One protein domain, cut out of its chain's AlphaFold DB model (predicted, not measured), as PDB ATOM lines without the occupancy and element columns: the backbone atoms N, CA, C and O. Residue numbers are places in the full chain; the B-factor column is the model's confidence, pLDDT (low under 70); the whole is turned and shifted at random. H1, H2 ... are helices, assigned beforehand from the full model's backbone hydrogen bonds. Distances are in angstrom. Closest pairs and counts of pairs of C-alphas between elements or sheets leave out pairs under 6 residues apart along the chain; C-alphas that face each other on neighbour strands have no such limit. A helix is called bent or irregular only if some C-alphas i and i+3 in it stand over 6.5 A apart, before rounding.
ATOM      1  N   GLN A 148      61.508 -29.887 -59.493       84.38
ATOM      2  CA  GLN A 148      60.558 -30.809 -58.874       84.38
ATOM      3  C   GLN A 148      60.542 -30.705 -57.341       84.38
ATOM      4  O   GLN A 148      59.468 -30.752 -56.742       84.38
ATOM      5  N   GLN A 149      61.703 -30.537 -56.703       81.75
ATOM      6  CA  GLN A 149      61.799 -30.325 -55.256       81.75
ATOM      7  C   GLN A 149      61.192 -28.976 -54.855       81.75
ATOM      8  O   GLN A 149      60.390 -28.933 -53.919       81.75
ATOM      9  N   ALA A 150      61.460 -27.921 -55.634       85.62
ATOM     10  CA  ALA A 150      60.872 -26.601 -55.415       85.62
ATOM     11  C   ALA A 150      59.337 -26.658 -55.485       85.62
ATOM     12  O   ALA A 150      58.650 -26.191 -54.575       85.62
ATOM     13  N   TYR A 151      58.794 -27.334 -56.503       86.00
ATOM     14  CA  TYR A 151      57.354 -27.548 -56.633       86.00
ATOM     15  C   TYR A 151      56.762 -28.333 -55.449       86.00
ATOM     16  O   TYR A 151      55.739 -27.940 -54.888       86.00
ATOM     17  N   GLN A 152      57.407 -29.424 -55.023       89.50
ATOM     18  CA  GLN A 152      56.949 -30.219 -53.877       89.50
ATOM     19  C   GLN A 152      56.946 -29.408 -52.576       89.50
ATOM     20  O   GLN A 152      56.010 -29.516 -51.780       89.50
ATOM     21  N   ARG A 153      57.967 -28.574 -52.367       88.81
ATOM     22  CA  ARG A 153      58.065 -27.677 -51.217       88.81
ATOM     23  C   ARG A 153      56.956 -26.630 -51.231       88.81
ATOM     24  O   ARG A 153      56.313 -26.413 -50.203       88.81
ATOM     25  N   GLU A 154      56.709 -25.996 -52.371       91.31
ATOM     26  CA  GLU A 154      55.630 -25.018 -52.527       91.31
ATOM     27  C   GLU A 154      54.255 -25.641 -52.292       91.31
ATOM     28  O   GLU A 154      53.435 -25.077 -51.563       91.31
ATOM     29  N   GLU A 155      54.019 -26.833 -52.835       93.12
ATOM     30  CA  GLU A 155      52.778 -27.580 -52.654       93.12
ATOM     31  C   GLU A 155      52.582 -27.998 -51.188       93.12
ATOM     32  O   GLU A 155      51.489 -27.843 -50.635       93.12
ATOM     33  N   LEU A 156      53.645 -28.436 -50.503       91.88
ATOM     34  CA  LEU A 156      53.605 -28.722 -49.070       91.88
ATOM     35  C   LEU A 156      53.252 -27.466 -48.266       91.88
ATOM     36  O   LEU A 156      52.336 -27.495 -47.443       91.88
ATOM     37  N   VAL A 157      53.917 -26.340 -48.537       93.12
ATOM     38  CA  VAL A 157      53.624 -25.054 -47.885       93.12
ATOM     39  C   VAL A 157      52.180 -24.626 -48.153       93.12
ATOM     40  O   VAL A 157      51.494 -24.145 -47.245       93.12
ATOM     41  N   ARG A 158      51.683 -24.820 -49.377       93.19
ATOM     42  CA  ARG A 158      50.302 -24.515 -49.757       93.19
ATOM     43  C   ARG A 158      49.307 -25.359 -48.968       93.19
ATOM     44  O   ARG A 158      48.360 -24.797 -48.414       93.19
ATOM     45  N   ARG A 159      49.545 -26.668 -48.852       92.75
ATOM     46  CA  ARG A 159      48.718 -27.595 -48.062       92.75
ATOM     47  C   ARG A 159      48.750 -27.265 -46.578       92.75
ATOM     48  O   ARG A 159      47.693 -27.203 -45.956       92.75
ATOM     49  N   MET A 160      49.922 -26.956 -46.023       92.25
ATOM     50  CA  MET A 160      50.051 -26.530 -44.627       92.25
ATOM     51  C   MET A 160      49.247 -25.254 -44.361       92.25
ATOM     52  O   MET A 160      48.446 -25.210 -43.426       92.25
ATOM     53  N   LYS A 161      49.381 -24.238 -45.225       91.50
ATOM     54  CA  LYS A 161      48.601 -22.993 -45.126       91.50
ATOM     55  C   LYS A 161      47.099 -23.243 -45.257       91.50
ATOM     56  O   LYS A 161      46.323 -22.628 -44.527       91.50
ATOM     57  N   ALA A 162      46.680 -24.127 -46.163       92.12
ATOM     58  CA  ALA A 162      45.277 -24.503 -46.319       92.12
ATOM     59  C   ALA A 162      44.733 -25.196 -45.061       92.12
ATOM     60  O   ALA A 162      43.705 -24.767 -44.542       92.12
ATOM     61  N   GLY A 163      45.466 -26.166 -44.506       91.00
ATOM     62  CA  GLY A 163      45.100 -26.832 -43.254       91.00
ATOM     63  C   GLY A 163      45.018 -25.864 -42.070       91.00
ATOM     64  O   GLY A 163      44.083 -25.929 -41.279       91.00
ATOM     65  N   HIS A 164      45.937 -24.896 -41.979       88.44
ATOM     66  CA  HIS A 164      45.894 -23.862 -40.937       88.44
ATOM     67  C   HIS A 164      44.711 -22.897 -41.096       88.44
ATOM     68  O   HIS A 164      44.196 -22.391 -40.100       88.44
ATOM     69  N   ARG A 165      44.273 -22.601 -42.327       89.12
ATOM     70  CA  ARG A 165      43.048 -21.815 -42.561       89.12
ATOM     71  C   ARG A 165      41.808 -22.593 -42.134       89.12
ATOM     72  O   ARG A 165      41.079 -22.093 -41.287       89.12
ATOM     73  N   ALA A 166      41.659 -23.827 -42.613       89.88
ATOM     74  CA  ALA A 166      40.538 -24.692 -42.249       89.88
ATOM     75  C   ALA A 166      40.447 -24.902 -40.727       89.88
ATOM     76  O   ALA A 166      39.379 -24.760 -40.141       89.88
ATOM     77  N   GLY A 167      41.580 -25.136 -40.055       90.81
ATOM     78  CA  GLY A 167      41.620 -25.257 -38.595       90.81
ATOM     79  C   GLY A 167      41.211 -23.974 -37.859       90.81
ATOM     80  O   GLY A 167      40.544 -24.045 -36.831       90.81
ATOM     81  N   ARG A 168      41.564 -22.788 -38.378       89.62
ATOM     82  CA  ARG A 168      41.123 -21.506 -37.795       89.62
ATOM     83  C   ARG A 168      39.625 -21.280 -37.965       89.62
ATOM     84  O   ARG A 168      38.987 -20.828 -37.020       89.62
ATOM     85  N   GLU A 169      39.085 -21.588 -39.139       92.25
ATOM     86  CA  GLU A 169      37.650 -21.480 -39.426       92.25
ATOM     87  C   GLU A 169      36.840 -22.411 -38.523       92.25
ATOM     88  O   GLU A 169      35.871 -21.991 -37.895       92.25
ATOM     89  N   GLU A 170      37.290 -23.652 -38.384       92.12
ATOM     90  CA  GLU A 170      36.648 -24.644 -37.533       92.12
ATOM     91  C   GLU A 170      36.704 -24.256 -36.045       92.12
ATOM     92  O   GLU A 170      35.706 -24.335 -35.328       92.12
ATOM     93  N   ASN A 171      37.841 -23.739 -35.576       93.94
ATOM     94  CA  ASN A 171      37.941 -23.210 -34.218       93.94
ATOM     95  C   ASN A 171      37.003 -22.006 -34.011       93.94
ATOM     96  O   ASN A 171      36.325 -21.920 -32.989       93.94
ATOM     97  N   ALA A 172      36.897 -21.096 -34.984       94.19
ATOM     98  CA  ALA A 172      35.964 -19.972 -34.900       94.19
ATOM     99  C   ALA A 172      34.501 -20.442 -34.792       94.19
ATOM    100  O   ALA A 172      33.748 -19.893 -33.986       94.19
ATOM    101  N   ARG A 173      34.115 -21.495 -35.530       93.62
ATOM    102  CA  ARG A 173      32.780 -22.113 -35.423       93.62
ATOM    103  C   ARG A 173      32.512 -22.661 -34.026       93.62
ATOM    104  O   ARG A 173      31.479 -22.338 -33.447       93.62
ATOM    105  N   ARG A 174      33.448 -23.424 -33.453       94.56
ATOM    106  CA  ARG A 174      33.310 -23.978 -32.093       94.56
ATOM    107  C   ARG A 174      33.218 -22.897 -31.030       94.56
ATOM    108  O   ARG A 174      32.404 -23.003 -30.119       94.56
ATOM    109  N   LEU A 175      34.024 -21.842 -31.156       94.31
ATOM    110  CA  LEU A 175      33.941 -20.702 -30.252       94.31
ATOM    111  C   LEU A 175      32.558 -20.050 -30.332       94.31
ATOM    112  O   LEU A 175      31.941 -19.818 -29.295       94.31
ATOM    113  N   ALA A 176      32.057 -19.797 -31.544       94.31
ATOM    114  CA  ALA A 176      30.737 -19.212 -31.749       94.31
ATOM    115  C   ALA A 176      29.625 -20.108 -31.187       94.31
ATOM    116  O   ALA A 176      28.698 -19.599 -30.566       94.31
ATOM    117  N   LEU A 177      29.735 -21.427 -31.363       94.50
ATOM    118  CA  LEU A 177      28.784 -22.407 -30.854       94.50
ATOM    119  C   LEU A 177      28.742 -22.429 -29.322       94.50
ATOM    120  O   LEU A 177      27.682 -22.229 -28.743       94.50
ATOM    121  N   VAL A 178      29.889 -22.608 -28.661       94.12
ATOM    122  CA  VAL A 178      29.963 -22.641 -27.190       94.12
ATOM    123  C   VAL A 178      29.547 -21.299 -26.586       94.12
ATOM    124  O   VAL A 178      28.891 -21.271 -25.551       94.12
ATOM    125  N   SER A 179      29.845 -20.180 -27.253       92.50
ATOM    126  CA  SER A 179      29.437 -18.844 -26.790       92.50
ATOM    127  C   SER A 179      27.919 -18.634 -26.751       92.50
ATOM    128  O   SER A 179      27.465 -17.730 -26.056       92.50
ATOM    129  N   ARG A 180      27.127 -19.461 -27.451       94.00
ATOM    130  CA  ARG A 180      25.654 -19.436 -27.361       94.00
ATOM    131  C   ARG A 180      25.136 -19.936 -26.012       94.00
ATOM    132  O   ARG A 180      24.005 -19.624 -25.660       94.00
ATOM    133  N   PHE A 181      25.955 -20.676 -25.262       93.88
ATOM    134  CA  PHE A 181      25.610 -21.282 -23.978       93.88
ATOM    135  C   PHE A 181      26.529 -20.714 -22.879       93.88
ATOM    136  O   PHE A 181      27.649 -21.201 -22.686       93.88
ATOM    137  N   PRO A 182      26.109 -19.648 -22.168       92.69
ATOM    138  CA  PRO A 182      26.969 -18.942 -21.214       92.69
ATOM    139  C   PRO A 182      27.500 -19.813 -20.065       92.69
ATOM    140  O   PRO A 182      28.599 -19.571 -19.559       92.69
ATOM    141  N   ASP A 183      26.749 -20.840 -19.663       94.75
ATOM    142  CA  ASP A 183      27.154 -21.839 -18.674       94.75
ATOM    143  C   ASP A 183      28.335 -22.684 -19.175       94.75
ATOM    144  O   ASP A 183      29.338 -22.821 -18.466       94.75
ATOM    145  N   LEU A 184      28.274 -23.158 -20.422       94.19
ATOM    146  CA  LEU A 184      29.346 -23.930 -21.057       94.19
ATOM    147  C   LEU A 184      30.588 -23.074 -21.322       94.19
ATOM    148  O   LEU A 184      31.710 -23.523 -21.080       94.19
ATOM    149  N   LEU A 185      30.415 -21.817 -21.739       93.25
ATOM    150  CA  LEU A 185      31.534 -20.884 -21.900       93.25
ATOM    151  C   LEU A 185      32.218 -20.583 -20.555       93.25
ATOM    152  O   LEU A 185      33.447 -20.538 -20.462       93.25
ATOM    153  N   THR A 186      31.434 -20.439 -19.486       93.31
ATOM    154  CA  THR A 186      31.965 -20.260 -18.128       93.31
ATOM    155  C   THR A 186      32.716 -21.507 -17.657       93.31
ATOM    156  O   THR A 186      33.808 -21.390 -17.096       93.31
ATOM    157  N   ALA A 187      32.174 -22.702 -17.909       92.75
ATOM    158  CA  ALA A 187      32.849 -23.966 -17.620       92.75
ATOM    159  C   ALA A 187      34.172 -24.094 -18.396       92.75
ATOM    160  O   ALA A 187      35.187 -24.476 -17.813       92.75
ATOM    161  N   MET A 188      34.191 -23.683 -19.669       93.44
ATOM    162  CA  MET A 188      35.393 -23.655 -20.506       93.44
ATOM    163  C   MET A 188      36.480 -22.755 -19.904       93.44
ATOM    164  O   MET A 188      37.617 -23.190 -19.741       93.44
ATOM    165  N   HIS A 189      36.143 -21.527 -19.501       93.19
ATOM    166  CA  HIS A 189      37.115 -20.582 -18.934       93.19
ATOM    167  C   HIS A 189      37.657 -20.987 -17.556       93.19
ATOM    168  O   HIS A 189      38.728 -20.519 -17.163       93.19
ATOM    169  N   ARG A 190      36.946 -21.857 -16.829       93.38
ATOM    170  CA  ARG A 190      37.409 -22.430 -15.554       93.38
ATOM    171  C   ARG A 190      38.443 -23.542 -15.739       93.38
ATOM    172  O   ARG A 190      39.139 -23.870 -14.778       93.38
ATOM    173  N   LEU A 191      38.575 -24.120 -16.937       91.94
ATOM    174  CA  LEU A 191      39.597 -25.132 -17.194       91.94
ATOM    175  C   LEU A 191      41.008 -24.506 -17.162       91.94
ATOM    176  O   LEU A 191      41.224 -23.426 -17.725       91.94
ATOM    177  N   PRO A 192      42.005 -25.186 -16.558       87.81
ATOM    178  CA  PRO A 192      43.387 -24.715 -16.555       87.81
ATOM    179  C   PRO A 192      43.894 -24.429 -17.974       87.81
ATOM    180  O   PRO A 192      43.796 -25.273 -18.864       87.81
ATOM    181  N   GLY A 193      44.426 -23.224 -18.188       84.69
ATOM    182  CA  GLY A 193      44.960 -22.788 -19.484       84.69
ATOM    183  C   GLY A 193      43.917 -22.342 -20.520       84.69
ATOM    184  O   GLY A 193      44.311 -21.899 -21.594       84.69
ATOM    185  N   GLN A 194      42.615 -22.389 -20.210       89.00
ATOM    186  CA  GLN A 194      41.530 -22.080 -21.159       89.00
ATOM    187  C   GLN A 194      40.817 -20.748 -20.892       89.00
ATOM    188  O   GLN A 194      39.792 -20.448 -21.499       89.00
ATOM    189  N   ARG A 195      41.392 -19.889 -20.042       87.50
ATOM    190  CA  ARG A 195      40.844 -18.560 -19.712       87.50
ATOM    191  C   ARG A 195      40.599 -17.667 -20.941       87.50
ATOM    192  O   ARG A 195      39.764 -16.777 -20.886       87.50
ATOM    193  N   MET A 196      41.346 -17.878 -22.024       87.44
ATOM    194  CA  MET A 196      41.192 -17.177 -23.307       87.44
ATOM    195  C   MET A 196      40.995 -18.172 -24.457       87.44
ATOM    196  O   MET A 196      41.602 -18.022 -25.520       87.44
ATOM    197  N   TRP A 197      40.232 -19.240 -24.224       91.75
ATOM    198  CA  TRP A 197      40.015 -20.286 -25.217       91.75
ATOM    199  C   TRP A 197      39.447 -19.716 -26.522       91.75
ATOM    200  O   TRP A 197      38.508 -18.924 -26.523       91.75
ATOM    201  N   ARG A 198      40.035 -20.119 -27.655       89.31
ATOM    202  CA  ARG A 198      39.683 -19.616 -28.996       89.31
ATOM    203  C   ARG A 198      39.127 -20.704 -29.911       89.31
ATOM    204  O   ARG A 198      39.411 -20.695 -31.104       89.31
ATOM    205  N   GLY A 199      38.407 -21.678 -29.353       88.81
ATOM    206  CA  GLY A 199      37.752 -22.723 -30.145       88.81
ATOM    207  C   GLY A 199      38.576 -23.981 -30.431       88.81
ATOM    208  O   GLY A 199      38.082 -24.900 -31.078       88.81
ATOM    209  N   SER A 200      39.832 -24.045 -29.977       90.06
ATOM    210  CA  SER A 200      40.706 -25.201 -30.218       90.06
ATOM    211  C   SER A 200      40.420 -26.338 -29.240       90.06
ATOM    212  O   SER A 200      40.579 -26.163 -28.034       90.06
ATOM    213  N   VAL A 201      40.055 -27.515 -29.745       85.69
ATOM    214  CA  VAL A 201      39.842 -28.710 -28.906       85.69
ATOM    215  C   VAL A 201      41.173 -29.373 -28.527       85.69
ATOM    216  O   VAL A 201      41.359 -29.809 -27.389       85.69
ATOM    217  N   GLY A 202      42.136 -29.385 -29.457       80.94
ATOM    218  CA  GLY A 202      43.426 -30.054 -29.269       80.94
ATOM    219  C   GLY A 202      43.258 -31.506 -28.803       80.94
ATOM    220  O   GLY A 202      42.330 -32.191 -29.221       80.94
ATOM    221  N   GLY A 203      44.143 -31.963 -27.912       81.62
ATOM    222  CA  GLY A 203      44.057 -33.280 -27.262       81.62
ATOM    223  C   GLY A 203      43.391 -33.270 -25.879       81.62
ATOM    224  O   GLY A 203      43.607 -34.191 -25.096       81.62
ATOM    225  N   ASN A 204      42.649 -32.218 -25.512       87.25
ATOM    226  CA  ASN A 204      42.080 -32.097 -24.170       87.25
ATOM    227  C   ASN A 204      40.645 -32.644 -24.127       87.25
ATOM    228  O   ASN A 204      39.707 -31.987 -24.574       87.25
ATOM    229  N   ALA A 205      40.472 -33.820 -23.520       90.44
ATOM    230  CA  ALA A 205      39.181 -34.504 -23.433       90.44
ATOM    231  C   ALA A 205      38.079 -33.674 -22.743       90.44
ATOM    232  O   ALA A 205      36.912 -33.779 -23.110       90.44
ATOM    233  N   ARG A 206      38.430 -32.808 -21.780       91.56
ATOM    234  CA  ARG A 206      37.450 -31.952 -21.084       91.56
ATOM    235  C   ARG A 206      36.949 -30.819 -21.976       91.56
ATOM    236  O   ARG A 206      35.770 -30.498 -21.948       91.56
ATOM    237  N   VAL A 207      37.836 -30.245 -22.790       91.56
ATOM    238  CA  VAL A 207      37.462 -29.243 -23.802       91.56
ATOM    239  C   VAL A 207      36.578 -29.888 -24.870       91.56
ATOM    240  O   VAL A 207      35.563 -29.310 -25.244       91.56
ATOM    241  N   ALA A 208      36.930 -31.098 -25.317       92.69
ATOM    242  CA  ALA A 208      36.139 -31.855 -26.287       92.69
ATOM    243  C   ALA A 208      34.716 -32.137 -25.779       92.69
ATOM    244  O   ALA A 208      33.760 -31.920 -26.515       92.69
ATOM    245  N   ALA A 209      34.575 -32.547 -24.514       93.94
ATOM    246  CA  ALA A 209      33.275 -32.819 -23.905       93.94
ATOM    247  C   ALA A 209      32.365 -31.578 -23.869       93.94
ATOM    248  O   ALA A 209      31.199 -31.674 -24.232       93.94
ATOM    249  N   ILE A 210      32.902 -30.406 -23.505       93.81
ATOM    250  CA  ILE A 210      32.120 -29.157 -23.468       93.81
ATOM    251  C   ILE A 210      31.657 -28.746 -24.875       93.81
ATOM    252  O   ILE A 210      30.532 -28.283 -25.045       93.81
ATOM    253  N   VAL A 211      32.509 -28.915 -25.893       93.69
ATOM    254  CA  VAL A 211      32.125 -28.633 -27.287       93.69
ATOM    255  C   VAL A 211      31.042 -29.604 -27.763       93.69
ATOM    256  O   VAL A 211      30.046 -29.149 -28.315       93.69
ATOM    257  N   ALA A 212      31.189 -30.903 -27.494       93.62
ATOM    258  CA  ALA A 212      30.196 -31.914 -27.860       93.62
ATOM    259  C   ALA A 212      28.838 -31.674 -27.176       93.62
ATOM    260  O   ALA A 212      27.786 -31.855 -27.784       93.62
ATOM    261  N   GLU A 213      28.844 -31.207 -25.926       94.56
ATOM    262  CA  GLU A 213      27.619 -30.820 -25.225       94.56
ATOM    263  C   GLU A 213      26.950 -29.596 -25.872       94.56
ATOM    264  O   GLU A 213      25.730 -29.574 -26.040       94.56
ATOM    265  N   ALA A 214      27.733 -28.599 -26.297       93.38
ATOM    266  CA  ALA A 214      27.208 -27.453 -27.036       93.38
ATOM    267  C   ALA A 214      26.616 -27.859 -28.401       93.38
ATOM    268  O   ALA A 214      25.597 -27.307 -28.816       93.38
ATOM    269  N   GLU A 215      27.224 -28.832 -29.086       92.94
ATOM    270  CA  GLU A 215      26.702 -29.411 -30.332       92.94
ATOM    271  C   GLU A 215      25.363 -30.122 -30.102       92.94
ATOM    272  O   GLU A 215      24.393 -29.826 -30.797       92.94
ATOM    273  N   ALA A 216      25.270 -30.980 -29.082       92.94
ATOM    274  CA  ALA A 216      24.038 -31.696 -28.749       92.94
ATOM    275  C   ALA A 216      22.880 -30.743 -28.401       92.94
ATOM    276  O   ALA A 216      21.762 -30.911 -28.885       92.94
ATOM    277  N   ARG A 217      23.150 -29.693 -27.611       92.69
ATOM    278  CA  ARG A 217      22.135 -28.683 -27.270       92.69
ATOM    279  C   ARG A 217      21.660 -27.907 -28.497       92.69
ATOM    280  O   ARG A 217      20.471 -27.643 -28.619       92.69
ATOM    281  N   ALA A 218      22.567 -27.562 -29.413       88.81
ATOM    282  CA  ALA A 218      22.208 -26.838 -30.629       88.81
ATOM    283  C   ALA A 218      21.323 -27.659 -31.579       88.81
ATOM    284  O   ALA A 218      20.466 -27.075 -32.238       88.81
ATOM    285  N   VAL A 219      21.504 -28.983 -31.634       87.50
ATOM    286  CA  VAL A 219      20.623 -29.886 -32.396       87.50
ATOM    287  C   VAL A 219      19.217 -29.897 -31.792       87.50
ATOM    288  O   VAL A 219      18.254 -29.635 -32.508       87.50
ATOM    289  N   ASN A 220      19.099 -30.067 -30.473       81.25
ATOM    290  CA  ASN A 220      17.797 -30.108 -29.797       81.25
ATOM    291  C   ASN A 220      17.012 -28.787 -29.937       81.25
ATOM    292  O   ASN A 220      15.806 -28.802 -30.157       81.25
ATOM    293  N   THR A 221      17.686 -27.631 -29.879       76.62
ATOM    294  CA  THR A 221      17.033 -26.320 -30.069       76.62
ATOM    295  C   THR A 221      16.497 -26.118 -31.493       76.62
ATOM    296  O   THR A 221      15.536 -25.377 -31.682       76.62
ATOM    297  N   LEU A 222      17.103 -26.750 -32.504       70.44
ATOM    298  CA  LEU A 222      16.611 -26.692 -33.885       70.44
ATOM    299  C   LEU A 222      15.389 -27.596 -34.092       70.44
ATOM    300  O   LEU A 222      14.486 -27.222 -34.832       70.44
ATOM    301  N   GLU A 223      15.326 -28.746 -33.421       69.06
ATOM    302  CA  GLU A 223      14.166 -29.646 -33.482       69.06
ATOM    303  C   GLU A 223      12.917 -29.024 -32.832       69.06
ATOM    304  O   GLU A 223      11.822 -29.141 -33.376       69.06
ATOM    305  N   GLU A 224      13.079 -28.271 -31.740       59.53
ATOM    306  CA  GLU A 224      11.983 -27.557 -31.061       59.53
ATOM    307  C   GLU A 224      11.445 -26.342 -31.841       59.53
ATOM    308  O   GLU A 224      10.319 -25.914 -31.612       59.53
ATOM    309  N   GLN A 225      12.225 -25.767 -32.764       57.50
ATOM    310  CA  GLN A 225      11.815 -24.610 -33.579       57.50
ATOM    311  C   GLN A 225      11.077 -24.995 -34.871       57.50
ATOM    312  O   GLN A 225      10.528 -24.123 -35.545       57.50
ATOM    313  N   HIS A 226      11.084 -26.281 -35.227       55.62
ATOM    314  CA  HIS A 226      10.474 -26.827 -36.443       55.62
ATOM    315  C   HIS A 226       9.266 -27.746 -36.165       55.62
ATOM    316  O   HIS A 226       8.721 -28.322 -37.113       55.62
TER     317      HIS A 226
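This is residues 148 to 226 of the 227 residues of the protein "Putative cell surface glycoprotein" of Streptomyces fulvissimus DSM 40593 (UniProt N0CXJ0). A long helix, H1, runs into a small compact body, where its last turns meet a helical hairpin of H2 and H3; residues 148 to 166 of H1 stick out from this body as a long arm. H2 and H3 lie side by side, H3 meets the end of H1 at a steep angle, and residues 219 to 226, the end of H3 and a short tail, stick out as a second, shorter arm. The printed part has 79 residues with three named helices in the order H1, H2, H3 and no named strand; the class is all helix. The whole is loose, with a radius of gyration of the C-alphas of 16.8 A, and only just flat, spanning 55 by 37 by 17 A.

H1 is residues 148 to 179, the longest helix with 32 residues, and measures 46.3 A from C-alpha 148 at (60.558, -30.809, -58.874) to C-alpha 179 at (29.437, -18.844, -26.790). H2 is residues 182 to 190, 12.4 A long. Residues 191 to 204 hold no named element. H3 is residues 205 to 224, 29.1 A long, and ends with C-alpha 224 at (11.983, -27.557, -31.061). No helix is bent or irregular.

H1 touches H3 with residues 174 to 178 alone, and H3 touches H1 with residues 210 to 218 alone. Their closest C-alphas, those of Val 178 and Ala 214, are 5.5 A apart. H1 and H3 stand at a steep tilt of 62 degrees and run the same way. H1 and H2 only just touch, with 3 pairs of C-alphas within 8 A, and only at the corner by their link; the closest C-alphas are those of Ser 179 and Leu 185, 5.7 A apart. These two run opposite ways at a steep tilt of 59 degrees. H2 and H3 form a helical hairpin: they touch, at a shallow tilt of 4 degrees, opposite ways, and H3 touches H2 with residues 207 to 214 alone. Their closest C-alphas, those of Leu 184 and Ile 210, are 6.4 A apart. In H1, H2 and H3 every O i to N i+4 pair is within hydrogen-bond range.

The C-alphas of Gln 148 and Glu 224, the two farthest apart, are 56.1 A from each other. Without the stretches that stand free, residues 148 to 166 and 219 to 226, the body has 52 residues, spans 25 by 25 by 17 A and has a radius of gyration of 9.7 A. The link from H1 to H2 is tight, with 2 residues, and the link from H2 to H3 is long, with 14. The printed part has no cut. Its mean pLDDT is 88.9, and residues 223 to 226 of this predicted model are under 70.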